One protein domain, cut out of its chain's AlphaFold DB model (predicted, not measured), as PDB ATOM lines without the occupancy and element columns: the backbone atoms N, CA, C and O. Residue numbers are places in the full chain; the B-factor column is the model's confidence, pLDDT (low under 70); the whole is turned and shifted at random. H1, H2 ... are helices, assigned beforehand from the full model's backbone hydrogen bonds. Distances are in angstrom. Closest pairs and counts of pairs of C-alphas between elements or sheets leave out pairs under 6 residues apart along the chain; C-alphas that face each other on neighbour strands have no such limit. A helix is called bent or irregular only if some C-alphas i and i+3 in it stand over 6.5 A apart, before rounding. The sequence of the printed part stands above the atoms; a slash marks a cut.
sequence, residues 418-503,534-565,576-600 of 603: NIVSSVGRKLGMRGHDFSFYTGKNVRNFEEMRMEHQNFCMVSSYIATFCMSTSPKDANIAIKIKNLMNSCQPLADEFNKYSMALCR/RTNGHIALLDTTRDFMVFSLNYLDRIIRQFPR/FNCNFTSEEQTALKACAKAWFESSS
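AT A GLANCE: This is residues 418 to 503, 534 to 565 and 576 to 600 of the 603 residues of the protein "Hypothetical protein" of Ditylum brightwellii (UniProt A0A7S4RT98). H1 and then H2 run back along a long helix, H3, while H6 and H7, side by side, pass across its residues 459 to 467, H5 stands off its residues 454 to 461, and H4 packs on H6. Residues 438 to 444, at the turn into H3, stick out. The 143 printed residues include seven helices, H1 to H7 in order, with no named strand: all helix. The whole is compact, with a radius of gyration of the C-alphas of 16.3 A and spans of 53 by 36 by 25 A.

HOW THE PARTS SIT: H1, residues 418 to 428, touches the hub, H3, residues 443 to 468, by 456 to 468 alone, at a shallow tilt of 15 degrees, opposite ways; Gly 424 and Ser 460 have the closest C-alphas, 4.8 A. H2, residues 430 to 436, forms a helical hairpin with H3, at 25 degrees; C-alphas 431 and 453 are closest, 4.6 A. H4, residues 476 to 486, and H5, residues 488 to 501, touch only at the corner, and only just, with 3 pairs of C-alphas within 8 A. H5 touches H3 by residues 489 to 490 alone, about perpendicular at 89 degrees. H6, residues 539 to 561, touches H4, closest at C-alphas 477 and 545, 5.5 A. H7, residues 582 to 599, touches H6 at a shallow tilt of 30 degrees, opposite ways; C-alphas 556 and 592 are closest, 6.1 A. O i to N i+4 pairs are all within hydrogen-bond range in H1, H4, H5, H6 and H7, 21 of 22 in H3, and 0 of 3 in H2, whose O i to N i+3 pairs within range number 0 of 4.

IN THESE COORDINATES: H1 begins at C-alpha 418, (201.481, 169.081, 108.023). H2 is irregular: C-alphas 433 and 436 are 7.2 A apart. H3 is 38.3 A long, H6 33.4 A and H7 25.4 A, ending at C-alpha 599, (225.635, 168.691, 118.118).

THE WHOLE: Residues 504 to 533 and 566 to 575 are not printed; the C-alpha gaps are 21.0 A and 13.8 A. Of the links printed whole, none is long. Residues under pLDDT 70 include 429 to 443 and 534 to 537.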
ATOM      1  N   ASN A 418     202.601 169.866 107.496       91.69
ATOM      2  CA  ASN A 418     201.481 169.081 108.023       91.69
ATOM      3  C   ASN A 418     201.981 168.048 109.032       91.69
ATOM      4  O   ASN A 418     201.391 167.939 110.108       91.69
ATOM      5  N   ILE A 419     203.094 167.361 108.745       92.06
ATOM      6  CA  ILE A 419     203.752 166.450 109.699       92.06
ATOM      7  C   ILE A 419     204.213 167.236 110.933       92.06
ATOM      8  O   ILE A 419     203.893 166.844 112.058       92.06
ATOM      9  N   VAL A 420     204.880 168.385 110.751       91.75
ATOM     10  CA  VAL A 420     205.295 169.268 111.864       91.75
ATOM     11  C   VAL A 420     204.086 169.700 112.707       91.75
ATOM     12  O   VAL A 420     204.078 169.518 113.927       91.75
ATOM     13  N   SER A 421     203.024 170.199 112.067       89.94
ATOM     14  CA  SER A 421     201.808 170.664 112.751       89.94
ATOM     15  C   SER A 421     200.993 169.529 113.372       89.94
ATOM     16  O   SER A 421     200.288 169.740 114.359       89.94
ATOM     17  N   SER A 422     201.044 168.318 112.817       93.06
ATOM     18  CA  SER A 422     200.423 167.131 113.411       93.06
ATOM     19  C   SER A 422     201.179 166.703 114.666       93.06
ATOM     20  O   SER A 422     200.560 166.532 115.716       93.06
ATOM     21  N   VAL A 423     202.516 166.649 114.615       91.19
ATOM     22  CA  VAL A 423     203.350 166.324 115.780       91.19
ATOM     23  C   VAL A 423     203.173 167.351 116.900       91.19
ATOM     24  O   VAL A 423     202.882 166.967 118.038       91.19
ATOM     25  N   GLY A 424     203.253 168.646 116.581       89.50
ATOM     26  CA  GLY A 424     203.027 169.727 117.543       89.50
ATOM     27  C   GLY A 424     201.646 169.640 118.206       89.50
ATOM     28  O   GLY A 424     201.547 169.687 119.437       89.50
ATOM     29  N   ARG A 425     200.580 169.408 117.420       89.25
ATOM     30  CA  ARG A 425     199.216 169.209 117.947       89.25
ATOM     31  C   ARG A 425     199.089 167.946 118.798       89.25
ATOM     32  O   ARG A 425     198.510 168.029 119.875       89.25
ATOM     33  N   LYS A 426     199.651 166.802 118.392       90.38
ATOM     34  CA  LYS A 426     199.580 165.541 119.161       90.38
ATOM     35  C   LYS A 426     200.280 165.628 120.521       90.38
ATOM     36  O   LYS A 426     199.819 164.997 121.469       90.38
ATOM     37  N   LEU A 427     201.338 166.435 120.632       87.25
ATOM     38  CA  LEU A 427     201.999 166.743 121.906       87.25
ATOM     39  C   LEU A 427     201.222 167.785 122.732       87.25
ATOM     40  O   LEU A 427     201.080 167.621 123.940       87.25
ATOM     41  N   GLY A 428     200.688 168.834 122.097       82.19
ATOM     42  CA  GLY A 428     200.000 169.933 122.787       82.19
ATOM     43  C   GLY A 428     198.582 169.607 123.273       82.19
ATOM     44  O   GLY A 428     198.237 169.922 124.411       82.19
ATOM     45  N   MET A 429     197.763 168.942 122.446       66.06
ATOM     46  CA  MET A 429     196.335 168.675 122.715       66.06
ATOM     47  C   MET A 429     196.095 167.970 124.054       66.06
ATOM     48  O   MET A 429     195.189 168.336 124.804       66.06
ATOM     49  N   ARG A 430     196.957 167.009 124.404       61.41
ATOM     50  CA  ARG A 430     196.837 166.214 125.636       61.41
ATOM     51  C   ARG A 430     197.013 167.021 126.926       61.41
ATOM     52  O   ARG A 430     196.595 166.550 127.979       61.41
ATOM     53  N   GLY A 431     197.525 168.253 126.855       57.22
ATOM     54  CA  GLY A 431     197.492 169.193 127.980       57.22
ATOM     55  C   GLY A 431     196.076 169.622 128.398       57.22
ATOM     56  O   GLY A 431     195.886 170.035 129.540       57.22
ATOM     57  N   HIS A 432     195.072 169.504 127.518       55.09
ATOM     58  CA  HIS A 432     193.684 169.887 127.810       55.09
ATOM     59  C   HIS A 432     192.790 168.712 128.235       55.09
ATOM     60  O   HIS A 432     191.953 168.876 129.128       55.09
ATOM     61  N   ASP A 433     192.990 167.522 127.661       57.69
ATOM     62  CA  ASP A 433     192.094 166.372 127.873       57.69
ATOM     63  C   ASP A 433     192.214 165.728 129.268       57.69
ATOM     64  O   ASP A 433     191.322 164.995 129.693       57.69
ATOM     65  N   PHE A 434     193.236 166.078 130.060       56.31
ATOM     66  CA  PHE A 434     193.424 165.618 131.449       56.31
ATOM     67  C   PHE A 434     192.346 166.084 132.459       56.31
ATOM     68  O   PHE A 434     192.486 165.906 133.669       56.31
ATOM     69  N   SER A 435     191.244 166.674 131.990       56.62
ATOM     70  CA  SER A 435     190.105 167.107 132.812       56.62
ATOM     71  C   SER A 435     189.308 165.972 133.477       56.62
ATOM     72  O   SER A 435     188.617 166.228 134.461       56.62
ATOM     73  N   PHE A 436     189.413 164.727 132.997       55.28
ATOM     74  CA  PHE A 436     188.565 163.621 133.463       55.28
ATOM     75  C   PHE A 436     188.944 163.024 134.834       55.28
ATOM     76  O   PHE A 436     188.085 162.439 135.494       55.28
ATOM     77  N   TYR A 437     190.177 163.209 135.323       56.84
ATOM     78  CA  TYR A 437     190.639 162.648 136.608       56.84
ATOM     79  C   TYR A 437     190.169 163.452 137.838       56.84
ATOM     80  O   TYR A 437     190.959 163.932 138.647       56.84
ATOM     81  N   THR A 438     188.853 163.560 138.030       52.88
ATOM     82  CA  THR A 438     188.217 164.286 139.153       52.88
ATOM     83  C   THR A 438     188.128 163.463 140.457       52.88
ATOM     84  O   THR A 438     187.133 163.493 141.186       52.88
ATOM     85  N   GLY A 439     189.193 162.721 140.784       58.19
ATOM     86  CA  GLY A 439     189.311 161.928 142.015       58.19
ATOM     87  C   GLY A 439     189.571 162.798 143.253       58.19
ATOM     88  O   GLY A 439     190.530 163.559 143.292       58.19
ATOM     89  N   LYS A 440     188.737 162.682 144.297       55.78
ATOM     90  CA  LYS A 440     188.587 163.689 145.377       55.78
ATOM     91  C   LYS A 440     189.769 163.906 146.356       55.78
ATOM     92  O   LYS A 440     189.609 164.672 147.302       55.78
ATOM     93  N   ASN A 441     190.953 163.335 146.129       56.44
ATOM     94  CA  ASN A 441     192.139 163.494 146.996       56.44
ATOM     95  C   ASN A 441     193.170 164.472 146.383       56.44
ATOM     96  O   ASN A 441     194.337 164.146 146.194       56.44
ATOM     97  N   VAL A 442     192.707 165.674 146.027       60.16
ATOM     98  CA  VAL A 442     193.211 166.446 144.868       60.16
ATOM     99  C   VAL A 442     194.584 167.131 145.028       60.16
ATOM    100  O   VAL A 442     195.212 167.421 144.016       60.16
ATOM    101  N   ARG A 443     195.098 167.409 146.238       66.88
ATOM    102  CA  ARG A 443     196.251 168.337 146.393       66.88
ATOM    103  C   ARG A 443     197.508 167.942 145.602       66.88
ATOM    104  O   ARG A 443     198.086 168.807 144.960       66.88
ATOM    105  N   ASN A 444     197.872 166.660 145.585       74.31
ATOM    106  CA  ASN A 444     199.030 166.175 144.822       74.31
ATOM    107  C   ASN A 444     198.708 165.969 143.325       74.31
ATOM    108  O   ASN A 444     199.616 165.904 142.502       74.31
ATOM    109  N   PHE A 445     197.423 165.861 142.960       77.56
ATOM    110  CA  PHE A 445     196.999 165.713 141.566       77.56
ATOM    111  C   PHE A 445     197.119 167.021 140.787       77.56
ATOM    112  O   PHE A 445     197.483 166.970 139.619       77.56
ATOM    113  N   GLU A 446     196.851 168.177 141.402       80.25
ATOM    114  CA  GLU A 446     196.953 169.462 140.695       80.25
ATOM    115  C   GLU A 446     198.415 169.807 140.354       80.25
ATOM    116  O   GLU A 446     198.700 170.271 139.255       80.25
ATOM    117  N   GLU A 447     199.357 169.493 141.250       82.25
ATOM    118  CA  GLU A 447     200.800 169.635 141.008       82.25
ATOM    119  C   GLU A 447     201.266 168.710 139.871       82.25
ATOM    120  O   GLU A 447     201.774 169.188 138.857       82.25
ATOM    121  N   MET A 448     200.963 167.408 139.960       78.69
ATOM    122  CA  MET A 448     201.266 166.421 138.912       78.69
ATOM    123  C   MET A 448     200.625 166.774 137.555       78.69
ATOM    124  O   MET A 448     201.236 166.588 136.502       78.69
ATOM    125  N   ARG A 449     199.400 167.313 137.561       81.81
ATOM    126  CA  ARG A 449     198.687 167.809 136.373       81.81
ATOM    127  C   ARG A 449     199.407 169.002 135.744       81.81
ATOM    128  O   ARG A 449     199.547 169.036 134.524       81.81
ATOM    129  N   MET A 450     199.868 169.959 136.550       83.00
ATOM    130  CA  MET A 450     200.616 171.126 136.070       83.00
ATOM    131  C   MET A 450     201.990 170.726 135.513       83.00
ATOM    132  O   MET A 450     202.361 171.189 134.435       83.00
ATOM    133  N   GLU A 451     202.711 169.814 136.171       84.50
ATOM    134  CA  GLU A 451     203.956 169.237 135.637       84.50
ATOM    135  C   GLU A 451     203.726 168.509 134.304       84.50
ATOM    136  O   GLU A 451     204.470 168.720 133.345       84.50
ATOM    137  N   HIS A 452     202.667 167.699 134.211       84.81
ATOM    138  CA  HIS A 452     202.294 166.994 132.984       84.81
ATOM    139  C   HIS A 452     201.937 167.970 131.852       84.81
ATOM    140  O   HIS A 452     202.431 167.823 130.734       84.81
ATOM    141  N   GLN A 453     201.121 168.993 132.129       87.38
ATOM    142  CA  GLN A 453     200.743 170.008 131.144       87.38
ATOM    143  C   GLN A 453     201.968 170.800 130.657       87.38
ATOM    144  O   GLN A 453     202.121 171.005 129.450       87.38
ATOM    145  N   ASN A 454     202.874 171.178 131.564       88.25
ATOM    146  CA  ASN A 454     204.144 171.809 131.210       88.25
ATOM    147  C   ASN A 454     205.000 170.881 130.337       88.25
ATOM    148  O   ASN A 454     205.470 171.310 129.284       88.25
ATOM    149  N   PHE A 455     205.146 169.603 130.698       89.12
ATOM    150  CA  PHE A 455     205.897 168.635 129.894       89.12
ATOM    151  C   PHE A 455     205.306 168.445 128.485       89.12
ATOM    152  O   PHE A 455     206.070 168.418 127.519       89.12
ATOM    153  N   CYS A 456     203.976 168.385 128.340       89.25
ATOM    154  CA  CYS A 456     203.292 168.348 127.041       89.25
ATOM    155  C   CYS A 456     203.619 169.579 126.179       89.25
ATOM    156  O   CYS A 456     204.025 169.433 125.024       89.25
ATOM    157  N   MET A 457     203.492 170.789 126.741       90.69
ATOM    158  CA  MET A 457     203.782 172.024 126.004       90.69
ATOM    159  C   MET A 457     205.263 172.127 125.630       90.69
ATOM    160  O   MET A 457     205.577 172.309 124.457       90.69
ATOM    161  N   VAL A 458     206.177 171.948 126.588       93.62
ATOM    162  CA  VAL A 458     207.632 172.016 126.356       93.62
ATOM    163  C   VAL A 458     208.069 170.999 125.296       93.62
ATOM    164  O   VAL A 458     208.803 171.350 124.374       93.62
ATOM    165  N   SER A 459     207.541 169.771 125.349       93.25
ATOM    166  CA  SER A 459     207.783 168.748 124.322       93.25
ATOM    167  C   SER A 459     207.261 169.165 122.945       93.25
ATOM    168  O   SER A 459     207.964 168.982 121.953       93.25
ATOM    169  N   SER A 460     206.060 169.753 122.874       94.19
ATOM    170  CA  SER A 460     205.474 170.262 121.627       94.19
ATOM    171  C   SER A 460     206.329 171.366 120.998       94.19
ATOM    172  O   SER A 460     206.669 171.272 119.816       94.19
ATOM    173  N   TYR A 461     206.750 172.364 121.785       95.00
ATOM    174  CA  TYR A 461     207.606 173.452 121.302       95.00
ATOM    175  C   TYR A 461     208.977 172.946 120.837       95.00
ATOM    176  O   TYR A 461     209.405 173.320 119.746       95.00
ATOM    177  N   ILE A 462     209.637 172.062 121.594       95.50
ATOM    178  CA  ILE A 462     210.946 171.501 121.209       95.50
ATOM    179  C   ILE A 462     210.836 170.660 119.933       95.50
ATOM    180  O   ILE A 462     211.621 170.860 119.008       95.50
ATOM    181  N   ALA A 463     209.854 169.757 119.836       94.19
ATOM    182  CA  ALA A 463     209.668 168.933 118.641       94.19
ATOM    183  C   ALA A 463     209.384 169.793 117.399       94.19
ATOM    184  O   ALA A 463     210.054 169.646 116.376       94.19
ATOM    185  N   THR A 464     208.449 170.741 117.516       94.38
ATOM    186  CA  THR A 464     208.099 171.684 116.443       94.38
ATOM    187  C   THR A 464     209.315 172.503 116.010       94.38
ATOM    188  O   THR A 464     209.592 172.602 114.815       94.38
ATOM    189  N   PHE A 465     210.086 173.040 116.961       95.69
ATOM    190  CA  PHE A 465     211.301 173.812 116.696       95.69
ATOM    191  C   PHE A 465     212.387 172.995 115.989       95.69
ATOM    192  O   PHE A 465     212.888 173.415 114.947       95.69
ATOM    193  N   CYS A 466     212.728 171.810 116.499       95.12
ATOM    194  CA  CYS A 466     213.786 170.987 115.915       95.12
ATOM    195  C   CYS A 466     213.417 170.437 114.529       95.12
ATOM    196  O   CYS A 466     214.297 170.248 113.692       95.12
ATOM    197  N   MET A 467     212.127 170.204 114.258       91.94
ATOM    198  CA  MET A 467     211.663 169.788 112.930       91.94
ATOM    199  C   MET A 467     211.609 170.959 111.932       91.94
ATOM    200  O   MET A 467     211.867 170.747 110.750       91.94
ATOM    201  N   SER A 468     211.312 172.183 112.384       92.56
ATOM    202  CA  SER A 468     211.181 173.381 111.527       92.56
ATOM    203  C   SER A 468     212.465 174.201 111.352       92.56
ATOM    204  O   SER A 468     212.529 175.039 110.454       92.56
ATOM    205  N   THR A 469     213.503 173.968 112.158       93.25
ATOM    206  CA  THR A 469     214.783 174.691 112.074       93.25
ATOM    207  C   THR A 469     215.950 173.743 111.829       93.25
ATOM    208  O   THR A 469     216.012 172.646 112.386       93.25
ATOM    209  N   SER A 470     216.898 174.168 110.990       93.38
ATOM    210  CA  SER A 470     218.160 173.448 110.840       93.38
ATOM    211  C   SER A 470     219.069 173.765 112.028       93.38
ATOM    212  O   SER A 470     219.278 174.942 112.322       93.38
ATOM    213  N   PRO A 471     219.710 172.773 112.663       91.00
ATOM    214  CA  PRO A 471     220.704 173.033 113.704       91.00
ATOM    215  C   PRO A 471     222.007 173.645 113.150       91.00
ATOM    216  O   PRO A 471     222.894 173.999 113.922       91.00
ATOM    217  N   LYS A 472     222.134 173.774 111.818       90.69
ATOM    218  CA  LYS A 472     223.218 174.495 111.127       90.69
ATOM    219  C   LYS A 472     222.837 175.919 110.691       90.69
ATOM    220  O   LYS A 472     223.631 176.575 110.022       90.69
ATOM    221  N   ASP A 473     221.639 176.389 111.030       92.56
ATOM    222  CA  ASP A 473     221.180 177.748 110.725       92.56
ATOM    223  C   ASP A 473     222.057 178.786 111.450       92.56
ATOM    224  O   ASP A 473     222.179 178.759 112.674       92.56
ATOM    225  N   ALA A 474     222.650 179.726 110.709       92.38
ATOM    226  CA  ALA A 474     223.487 180.788 111.275       92.38
ATOM    227  C   ALA A 474     222.734 181.656 112.307       92.38
ATOM    228  O   ALA A 474     223.340 182.186 113.237       92.38
ATOM    229  N   ASN A 475     221.408 181.751 112.183       94.81
ATOM    230  CA  ASN A 475     220.534 182.501 113.080       94.81
ATOM    231  C   ASN A 475     219.909 181.632 114.188       94.81
ATOM    232  O   ASN A 475     219.034 182.116 114.914       94.81
ATOM    233  N   ILE A 476     220.336 180.369 114.365       94.44
ATOM    234  CA  ILE A 476     219.737 179.440 115.342       94.44
ATOM    235  C   ILE A 476     219.705 180.022 116.763       94.44
ATOM    236  O   ILE A 476     218.699 179.896 117.452       94.44
ATOM    237  N   ALA A 477     220.743 180.759 117.170       94.56
ATOM    238  CA  ALA A 477     220.820 181.418 118.472       94.56
ATOM    239  C   ALA A 477     219.723 182.485 118.682       94.56
ATOM    240  O   ALA A 477     219.141 182.595 119.763       94.56
ATOM    241  N   ILE A 478     219.402 183.251 117.632       94.31
ATOM    242  CA  ILE A 478     218.321 184.249 117.643       94.31
ATOM    243  C   ILE A 478     216.967 183.533 117.683       94.31
ATOM    244  O   ILE A 478     216.091 183.908 118.463       94.31
ATOM    245  N   LYS A 479     216.810 182.453 116.907       95.75
ATOM    246  CA  LYS A 479     215.586 181.640 116.881       95.75
ATOM    247  C   LYS A 479     215.314 180.958 118.231       95.75
ATOM    248  O   LYS A 479     214.179 181.008 118.699       95.75
ATOM    249  N   ILE A 480     216.343 180.435 118.907       95.88
ATOM    250  CA  ILE A 480     216.260 179.915 120.286       95.88
ATOM    251  C   ILE A 480     215.823 181.023 121.250       95.88
ATOM    252  O   ILE A 480     214.873 180.837 122.005       95.88
ATOM    253  N   LYS A 481     216.460 182.202 121.205       94.56
ATOM    254  CA  LYS A 481     216.091 183.339 122.066       94.56
ATOM    255  C   LYS A 481     214.632 183.769 121.862       94.56
ATOM    256  O   LYS A 481     213.932 184.034 122.836       94.56
ATOM    257  N   ASN A 482     214.155 183.799 120.619       95.25
ATOM    258  CA  ASN A 482     212.772 184.154 120.302       95.25
ATOM    259  C   ASN A 482     211.773 183.079 120.769       95.25
ATOM    260  O   ASN A 482     210.726 183.428 121.308       95.25
ATOM    261  N   LEU A 483     212.113 181.792 120.636       95.75
ATOM    262  CA  LEU A 483     211.326 180.673 121.168       95.75
ATOM    263  C   LEU A 483     211.231 180.715 122.706       95.75
ATOM    264  O   LEU A 483     210.158 180.540 123.276       95.75
ATOM    265  N   MET A 484     212.348 180.991 123.379       95.75
ATOM    266  CA  MET A 484     212.412 181.154 124.836       95.75
ATOM    267  C   MET A 484     211.550 182.332 125.312       95.75
ATOM    268  O   MET A 484     210.813 182.205 126.286       95.75
ATOM    269  N   ASN A 485     211.585 183.462 124.595       94.44
ATOM    270  CA  ASN A 485     210.743 184.625 124.889       94.44
ATOM    271  C   ASN A 485     209.243 184.369 124.638       94.44
ATOM    272  O   ASN A 485     208.411 185.018 125.269       94.44
ATOM    273  N   SER A 486     208.882 183.465 123.718       94.62
ATOM    274  CA  SER A 486     207.480 183.153 123.399       94.62
ATOM    275  C   SER A 486     206.874 182.045 124.268       94.62
ATOM    276  O   SER A 486     205.649 181.941 124.351       94.62
ATOM    277  N   CYS A 487     207.698 181.240 124.947       94.81
ATOM    278  CA  CYS A 487     207.254 180.128 125.784       94.81
ATOM    279  C   CYS A 487     207.943 180.135 127.162       94.81
ATOM    280  O   CYS A 487     208.965 179.483 127.372       94.81
ATOM    281  N   GLN A 488     207.343 180.825 128.140       94.75
ATOM    282  CA  GLN A 488     207.887 180.900 129.503       94.75
ATOM    283  C   GLN A 488     208.128 179.517 130.159       94.75
ATOM    284  O   GLN A 488     209.207 179.337 130.713       94.75
ATOM    285  N   PRO A 489     207.238 178.501 130.054       93.56
ATOM    286  CA  PRO A 489     207.505 177.182 130.647       93.56
ATOM    287  C   PRO A 489     208.710 176.456 130.031       93.56
ATOM    288  O   PRO A 489     209.428 175.747 130.733       93.56
ATOM    289  N   LEU A 490     208.971 176.654 128.731       95.25
ATOM    290  CA  LEU A 490     210.189 176.165 128.076       95.25
ATOM    291  C   LEU A 490     211.422 176.893 128.613       95.25
ATOM    292  O   LEU A 490     212.436 176.248 128.879       95.25
ATOM    293  N   ALA A 491     211.325 178.212 128.801       95.56
ATOM    294  CA  ALA A 491     212.403 178.990 129.386       95.56
ATOM    295  C   ALA A 491     212.717 178.536 130.816       95.56
ATOM    296  O   ALA A 491     213.880 178.313 131.136       95.56
ATOM    297  N   ASP A 492     211.703 178.322 131.653       94.75
ATOM    298  CA  ASP A 492     211.874 177.870 133.034       94.75
ATOM    299  C   ASP A 492     212.521 176.475 133.112       94.75
ATOM    300  O   ASP A 492     213.454 176.282 133.895       94.75
ATOM    301  N   GLU A 493     212.110 175.516 132.272       94.94
ATOM    302  CA  GLU A 493     212.757 174.194 132.198       94.94
ATOM    303  C   GLU A 493     214.194 174.258 131.657       94.94
ATOM    304  O   GLU A 493     215.088 173.610 132.209       94.94
ATOM    305  N   PHE A 494     214.463 175.074 130.631       96.00
ATOM    306  CA  PHE A 494     215.833 175.265 130.145       96.00
ATOM    307  C   PHE A 494     216.725 175.940 131.195       96.00
ATOM    308  O   PHE A 494     217.879 175.550 131.369       96.00
ATOM    309  N   ASN A 495     216.196 176.903 131.953       93.75
ATOM    310  CA  ASN A 495     216.925 177.563 133.034       93.75
ATOM    311  C   ASN A 495     217.264 176.573 134.164       93.75
ATOM    312  O   ASN A 495     218.411 176.543 134.613       93.75
ATOM    313  N   LYS A 496     216.325 175.699 134.566       93.00
ATOM    314  CA  LYS A 496     216.601 174.587 135.505       93.00
ATOM    315  C   LYS A 496     217.710 173.668 134.978       93.00
ATOM    316  O   LYS A 496     218.616 173.305 135.727       93.00
ATOM    317  N   TYR A 497     217.657 173.314 133.693       94.44
ATOM    318  CA  TYR A 497     218.658 172.468 133.044       94.44
ATOM    319  C   TYR A 497     220.045 173.126 132.996       94.44
ATOM    320  O   TYR A 497     221.027 172.509 133.402       94.44
ATOM    321  N   SER A 498     220.127 174.394 132.584       92.12
ATOM    322  CA  SER A 498     221.375 175.164 132.563       92.12
ATOM    323  C   SER A 498     221.962 175.310 133.974       92.12
ATOM    324  O   SER A 498     223.144 175.044 134.174       92.12
ATOM    325  N   MET A 499     221.141 175.587 134.996       88.62
ATOM    326  CA  MET A 499     221.594 175.598 136.397       88.62
ATOM    327  C   MET A 499     222.130 174.237 136.878       88.62
ATOM    328  O   MET A 499     223.032 174.210 137.717       88.62
ATOM    329  N   ALA A 500     221.631 173.118 136.344       90.38
ATOM    330  CA  ALA A 500     222.153 171.779 136.629       90.38
ATOM    331  C   ALA A 500     223.432 171.439 135.831       90.38
ATOM    332  O   ALA A 500     224.291 170.712 136.338       90.38
ATOM    333  N   LEU A 501     223.594 171.977 134.614       86.44
ATOM    334  CA  LEU A 501     224.842 171.898 133.839       86.44
ATOM    335  C   LEU A 501     225.953 172.786 134.412       86.44
ATOM    336  O   LEU A 501     227.127 172.411 134.325       86.44
ATOM    337  N   CYS A 502     225.588 173.904 135.050       83.94
ATOM    338  CA  CYS A 502     226.448 174.781 135.844       83.94
ATOM    339  C   CYS A 502     226.993 174.056 137.087       83.94
ATOM    340  O   CYS A 502     226.668 174.376 138.240       83.94
ATOM    341  N   ARG A 503     227.884 173.085 136.841       63.94
ATOM    342  CA  ARG A 503     228.752 172.459 137.838       63.94
ATOM    343  C   ARG A 503     229.278 173.554 138.743       63.94
ATOM    344  O   ARG A 503     229.915 174.488 138.265       63.94
ATOM    345  N   ARG A 534     224.748 190.397 130.154       46.22
ATOM    346  CA  ARG A 534     225.509 191.479 129.489       46.22
ATOM    347  C   ARG A 534     227.036 191.230 129.476       46.22
ATOM    348  O   ARG A 534     227.822 192.170 129.476       46.22
ATOM    349  N   THR A 535     227.460 189.971 129.493       45.09
ATOM    350  CA  THR A 535     228.853 189.513 129.521       45.09
ATOM    351  C   THR A 535     229.293 189.127 128.110       45.09
ATOM    352  O   THR A 535     228.973 188.032 127.655       45.09
ATOM    353  N   ASN A 536     230.005 190.031 127.422       46.28
ATOM    354  CA  ASN A 536     230.658 189.824 126.115       46.28
ATOM    355  C   ASN A 536     229.822 188.962 125.144       46.28
ATOM    356  O   ASN A 536     230.197 187.843 124.788       46.28
ATOM    357  N   GLY A 537     228.656 189.502 124.768       63.56
ATOM    358  CA  GLY A 537     227.439 188.770 124.378       63.56
ATOM    359  C   GLY A 537     227.455 187.875 123.130       63.56
ATOM    360  O   GLY A 537     226.381 187.480 122.689       63.56
ATOM    361  N   HIS A 538     228.617 187.535 122.570       72.88
ATOM    362  CA  HIS A 538     228.749 186.513 121.528       72.88
ATOM    363  C   HIS A 538     229.172 185.147 122.096       72.88
ATOM    364  O   HIS A 538     228.652 184.122 121.666       72.88
ATOM    365  N   ILE A 539     230.080 185.103 123.082       70.06
ATOM    366  CA  ILE A 539     230.580 183.826 123.635       70.06
ATOM    367  C   ILE A 539     229.473 183.142 124.445       70.06
ATOM    368  O   ILE A 539     229.077 182.024 124.128       70.06
ATOM    369  N   ALA A 540     228.870 183.870 125.391       81.56
ATOM    370  CA  ALA A 540     227.745 183.374 126.184       81.56
ATOM    371  C   ALA A 540     226.542 182.937 125.319       81.56
ATOM    372  O   ALA A 540     225.792 182.043 125.707       81.56
ATOM    373  N   LEU A 541     226.362 183.536 124.134       84.12
ATOM    374  CA  LEU A 541     225.303 183.171 123.192       84.12
ATOM    375  C   LEU A 541     225.587 181.831 122.488       84.12
ATOM    376  O   LEU A 541     224.660 181.042 122.301       84.12
ATOM    377  N   LEU A 542     226.848 181.548 122.143       86.06
ATOM    378  CA  LEU A 542     227.270 180.254 121.592       86.06
ATOM    379  C   LEU A 542     227.137 179.131 122.628       86.06
ATOM    380  O   LEU A 542     226.577 178.083 122.310       86.06
ATOM    381  N   ASP A 543     227.569 179.364 123.871       88.69
ATOM    382  CA  ASP A 543     227.427 178.381 124.954       88.69
ATOM    383  C   ASP A 543     225.946 178.105 125.274       88.69
ATOM    384  O   ASP A 543     225.528 176.949 125.305       88.69
ATOM    385  N   THR A 544     225.111 179.150 125.374       91.00
ATOM    386  CA  THR A 544     223.649 178.997 125.550       91.00
ATOM    387  C   THR A 544     223.017 178.207 124.397       91.00
ATOM    388  O   THR A 544     222.159 177.356 124.621       91.00
ATOM    389  N   THR A 545     223.454 178.455 123.158       93.56
ATOM    390  CA  THR A 545     222.978 177.739 121.961       93.56
ATOM    391  C   THR A 545     223.348 176.256 122.014       93.56
ATOM    392  O   THR A 545     222.505 175.400 121.740       93.56
ATOM    393  N   ARG A 546     224.588 175.943 122.403       92.69
ATOM    394  CA  ARG A 546     225.076 174.571 122.577       92.69
ATOM    395  C   ARG A 546     224.287 173.828 123.653       92.69
ATOM    396  O   ARG A 546     223.812 172.723 123.394       92.69
ATOM    397  N   ASP A 547     224.121 174.428 124.829       93.69
ATOM    398  CA  ASP A 547     223.364 173.820 125.925       93.69
ATOM    399  C   ASP A 547     221.900 173.596 125.524       93.69
ATOM    400  O   ASP A 547     221.336 172.544 125.830       93.69
ATOM    401  N   PHE A 548     221.300 174.524 124.768       95.44
ATOM    402  CA  PHE A 548     219.946 174.357 124.238       95.44
ATOM    403  C   PHE A 548     219.848 173.210 123.223       95.44
ATOM    404  O   PHE A 548     218.897 172.436 123.285       95.44
ATOM    405  N   MET A 549     220.839 173.011 122.345       94.69
ATOM    406  CA  MET A 549     220.867 171.841 121.451       94.69
ATOM    407  C   MET A 549     220.902 170.517 122.229       94.69
ATOM    408  O   MET A 549     220.170 169.584 121.888       94.69
ATOM    409  N   VAL A 550     221.707 170.424 123.295       94.56
ATOM    410  CA  VAL A 550     221.782 169.211 124.132       94.56
ATOM    411  C   VAL A 550     220.489 169.018 124.939       94.56
ATOM    412  O   VAL A 550     219.981 167.899 125.028       94.56
ATOM    413  N   PHE A 551     219.901 170.092 125.469       95.62
ATOM    414  CA  PHE A 551     218.579 170.086 126.106       95.62
ATOM    415  C   PHE A 551     217.488 169.563 125.160       95.62
ATOM    416  O   PHE A 551     216.784 168.608 125.501       95.62
ATOM    417  N   SER A 552     217.396 170.119 123.947       95.75
ATOM    418  CA  SER A 552     216.436 169.694 122.926       95.75
ATOM    419  C   SER A 552     216.596 168.220 122.559       95.75
ATOM    420  O   SER A 552     215.601 167.502 122.479       95.75
ATOM    421  N   LEU A 553     217.832 167.734 122.407       95.19
ATOM    422  CA  LEU A 553     218.109 166.322 122.129       95.19
ATOM    423  C   LEU A 553     217.649 165.387 123.251       95.19
ATOM    424  O   LEU A 553     217.051 164.351 122.964       95.19
ATOM    425  N   ASN A 554     217.862 165.762 124.516       94.00
ATOM    426  CA  ASN A 554     217.373 164.985 125.658       94.00
ATOM    427  C   ASN A 554     215.832 164.922 125.693       94.00
ATOM    428  O   ASN A 554     215.268 163.883 126.038       94.00
ATOM    429  N   TYR A 555     215.142 165.996 125.293       93.31
ATOM    430  CA  TYR A 555     213.681 165.992 125.152       93.31
ATOM    431  C   TYR A 555     213.203 165.156 123.958       93.31
ATOM    432  O   TYR A 555     212.284 164.358 124.124       93.31
ATOM    433  N   LEU A 556     213.838 165.266 122.785       93.44
ATOM    434  CA  LEU A 556     213.508 164.436 121.618       93.44
ATOM    435  C   LEU A 556     213.698 162.940 121.909       93.44
ATOM    436  O   LEU A 556     212.823 162.140 121.584       93.44
ATOM    437  N   ASP A 557     214.791 162.556 122.568       93.12
ATOM    438  CA  ASP A 557     215.032 161.175 123.001       93.12
ATOM    439  C   ASP A 557     213.992 160.716 124.041       93.12
ATOM    440  O   ASP A 557     213.435 159.625 123.913       93.12
ATOM    441  N   ARG A 558     213.626 161.563 125.017       90.81
ATOM    442  CA  ARG A 558     212.543 161.264 125.973       90.81
ATOM    443  C   ARG A 558     211.197 161.036 125.273       90.81
ATOM    444  O   ARG A 558     210.528 160.058 125.598       90.81
ATOM    445  N   ILE A 559     210.837 161.877 124.302       89.88
ATOM    446  CA  ILE A 559     209.627 161.726 123.476       89.88
ATOM    447  C   ILE A 559     209.685 160.402 122.695       89.88
ATOM    448  O   ILE A 559     208.763 159.596 122.779       89.88
ATOM    449  N   ILE A 560     210.793 160.122 121.999       90.06
ATOM    450  CA  ILE A 560     210.960 158.909 121.178       90.06
ATOM    451  C   ILE A 560     210.942 157.625 122.028       90.06
ATOM    452  O   ILE A 560     210.434 156.598 121.573       90.06
ATOM    453  N   ARG A 561     211.460 157.660 123.263       86.62
ATOM    454  CA  ARG A 561     211.424 156.525 124.208       86.62
ATOM    455  C   ARG A 561     210.050 156.276 124.828       86.62
ATOM    456  O   ARG A 561     209.809 155.158 125.274       86.62
ATOM    457  N   GLN A 562     209.165 157.272 124.858       81.06
ATOM    458  CA  GLN A 562     207.782 157.102 125.321       81.06
ATOM    459  C   GLN A 562     206.902 156.351 124.305       81.06
ATOM    460  O   GLN A 562     205.777 155.990 124.635       81.06
ATOM    461  N   PHE A 563     207.397 156.069 123.092       74.62
ATOM    462  CA  PHE A 563     206.666 155.283 122.097       74.62
ATOM    463  C   PHE A 563     206.823 153.778 122.383       74.62
ATOM    464  O   PHE A 563     207.938 153.251 122.270       74.62
ATOM    465  N   PRO A 564     205.744 153.048 122.733       61.59
ATOM    466  CA  PRO A 564     205.838 151.614 122.969       61.59
ATOM    467  C   PRO A 564     206.178 150.883 121.667       61.59
ATOM    468  O   PRO A 564     205.528 151.064 120.638       61.59
ATOM    469  N   ARG A 565     207.186 150.006 121.720       56.22
ATOM    470  CA  ARG A 565     207.526 149.099 120.614       56.22
ATOM    471  C   ARG A 565     206.521 147.947 120.546       56.22
ATOM    472  O   ARG A 565     206.804 146.863 121.044       56.22
ATOM    473  N   PHE A 576     200.523 158.370 128.615       60.00
ATOM    474  CA  PHE A 576     201.233 159.180 127.613       60.00
ATOM    475  C   PHE A 576     201.252 158.590 126.186       60.00
ATOM    476  O   PHE A 576     202.121 158.918 125.381       60.00
ATOM    477  N   ASN A 577     200.298 157.723 125.834       67.62
ATOM    478  CA  ASN A 577     200.262 157.080 124.516       67.62
ATOM    479  C   ASN A 577     199.794 158.046 123.403       67.62
ATOM    480  O   ASN A 577     198.635 158.038 122.984       67.62
ATOM    481  N   CYS A 578     200.690 158.923 122.952       77.56
ATOM    482  CA  CYS A 578     200.492 159.760 121.773       77.56
ATOM    483  C   CYS A 578     200.566 158.886 120.511       77.56
ATOM    484  O   CYS A 578     201.636 158.394 120.156       77.56
ATOM    485  N   ASN A 579     199.434 158.703 119.827       86.44
ATOM    486  CA  ASN A 579     199.331 157.862 118.631       86.44
ATOM    487  C   ASN A 579     199.986 158.544 117.409       86.44
ATOM    488  O   ASN A 579     199.315 159.142 116.558       86.44
ATOM    489  N   PHE A 580     201.315 158.471 117.344       89.44
ATOM    490  CA  PHE A 580     202.102 158.923 116.202       89.44
ATOM    491  C   PHE A 580     202.101 157.893 115.071       89.44
ATOM    492  O   PHE A 580     202.341 156.706 115.313       89.44
ATOM    493  N   THR A 581     201.890 158.353 113.837       92.81
ATOM    494  CA  THR A 581     202.015 157.520 112.636       92.81
ATOM    495  C   THR A 581     203.459 157.038 112.469       92.81
ATOM    496  O   THR A 581     204.403 157.627 113.004       92.81
ATOM    497  N   SER A 582     203.659 155.962 111.706       92.06
ATOM    498  CA  SER A 582     204.996 155.468 111.349       92.06
ATOM    499  C   SER A 582     205.858 156.558 110.694       92.06
ATOM    500  O   SER A 582     207.056 156.648 110.964       92.06
ATOM    501  N   GLU A 583     205.235 157.423 109.897       94.06
ATOM    502  CA  GLU A 583     205.836 158.594 109.264       94.06
ATOM    503  C   GLU A 583     206.239 159.678 110.276       94.06
ATOM    504  O   GLU A 583     207.412 160.041 110.324       94.06
ATOM    505  N   GLU A 584     205.336 160.127 111.156       93.94
ATOM    506  CA  GLU A 584     205.642 161.114 112.208       93.94
ATOM    507  C   GLU A 584     206.766 160.626 113.137       93.94
ATOM    508  O   GLU A 584     207.679 161.379 113.483       93.94
ATOM    509  N   GLN A 585     206.748 159.340 113.501       92.38
ATOM    510  CA  GLN A 585     207.831 158.730 114.270       92.38
ATOM    511  C   GLN A 585     209.154 158.700 113.496       92.38
ATOM    512  O   GLN A 585     210.217 158.847 114.102       92.38
ATOM    513  N   THR A 586     209.117 158.472 112.182       93.25
ATOM    514  CA  THR A 586     210.313 158.452 111.326       93.25
ATOM    515  C   THR A 586     210.877 159.861 111.153       93.25
ATOM    516  O   THR A 586     212.083 160.048 111.299       93.25
ATOM    517  N   ALA A 587     210.011 160.859 110.972       93.38
ATOM    518  CA  ALA A 587     210.352 162.277 110.947       93.38
ATOM    519  C   ALA A 587     211.016 162.731 112.260       93.38
ATOM    520  O   ALA A 587     212.090 163.334 112.227       93.38
ATOM    521  N   LEU A 588     210.452 162.365 113.420       93.69
ATOM    522  CA  LEU A 588     211.053 162.633 114.735       93.69
ATOM    523  C   LEU A 588     212.422 161.955 114.907       93.69
ATOM    524  O   LEU A 588     213.374 162.601 115.347       93.69
ATOM    525  N   LYS A 589     212.557 160.677 114.523       93.69
ATOM    526  CA  LYS A 589     213.830 159.932 114.598       93.69
ATOM    527  C   LYS A 589     214.897 160.527 113.665       93.69
ATOM    528  O   LYS A 589     216.058 160.624 114.059       93.69
ATOM    529  N   ALA A 590     214.518 160.964 112.461       92.62
ATOM    530  CA  ALA A 590     215.411 161.632 111.512       92.62
ATOM    531  C   ALA A 590     215.849 163.022 112.009       92.62
ATOM    532  O   ALA A 590     217.038 163.335 111.977       92.62
ATOM    533  N   CYS A 591     214.910 163.812 112.537       94.12
ATOM    534  CA  CYS A 591     215.165 165.102 113.178       94.12
ATOM    535  C   CYS A 591     216.160 164.968 114.345       94.12
ATOM    536  O   CYS A 591     217.215 165.602 114.330       94.12
ATOM    537  N   ALA A 592     215.884 164.076 115.303       93.81
ATOM    538  CA  ALA A 592     216.761 163.836 116.450       93.81
ATOM    539  C   ALA A 592     218.161 163.361 116.026       93.81
ATOM    540  O   ALA A 592     219.161 163.820 116.578       93.81
ATOM    541  N   LYS A 593     218.255 162.497 115.005       93.00
ATOM    542  CA  LYS A 593     219.540 162.072 114.434       93.00
ATOM    543  C   LYS A 593     220.322 163.254 113.848       93.00
ATOM    544  O   LYS A 593     221.505 163.390 114.142       93.00
ATOM    545  N   ALA A 594     219.685 164.096 113.039       91.62
ATOM    546  CA  ALA A 594     220.343 165.244 112.418       91.62
ATOM    547  C   ALA A 594     220.836 166.262 113.456       91.62
ATOM    548  O   ALA A 594     221.984 166.699 113.387       91.62
ATOM    549  N   TRP A 595     220.005 166.566 114.460       92.88
ATOM    550  CA  TRP A 595     220.380 167.409 115.599       92.88
ATOM    551  C   TRP A 595     221.540 166.812 116.404       92.88
ATOM    552  O   TRP A 595     222.430 167.545 116.839       92.88
ATOM    553  N   PHE A 596     221.592 165.485 116.555       92.44
ATOM    554  CA  PHE A 596     222.710 164.802 117.201       92.44
ATOM    555  C   PHE A 596     223.998 164.940 116.374       92.44
ATOM    556  O   PHE A 596     225.022 165.366 116.909       92.44
ATOM    557  N   GLU A 597     223.939 164.672 115.067       90.69
ATOM    558  CA  GLU A 597     225.082 164.788 114.152       90.69
ATOM    559  C   GLU A 597     225.631 166.227 114.076       90.69
ATOM    560  O   GLU A 597     226.851 166.407 114.059       90.69
ATOM    561  N   SER A 598     224.788 167.263 114.141       88.06
ATOM    562  CA  SER A 598     225.242 168.659 114.274       88.06
ATOM    563  C   SER A 598     225.758 169.016 115.671       88.06
ATOM    564  O   SER A 598     226.728 169.762 115.777       88.06
ATOM    565  N   SER A 599     225.153 168.479 116.741       83.62
ATOM    566  CA  SER A 599     225.635 168.691 118.118       83.62
ATOM    567  C   SER A 599     227.006 168.049 118.350       83.62
ATOM    568  O   SER A 599     227.762 168.501 119.211       83.62
ATOM    569  N   SER A 600     227.365 167.053 117.528       71.81
ATOM    570  CA  SER A 600     228.715 166.494 117.423       71.81
ATOM    571  C   SER A 600     229.689 167.435 116.693       71.81
ATOM    572  O   SER A 600     230.425 167.044 115.782       71.81
TER     573      SER A 600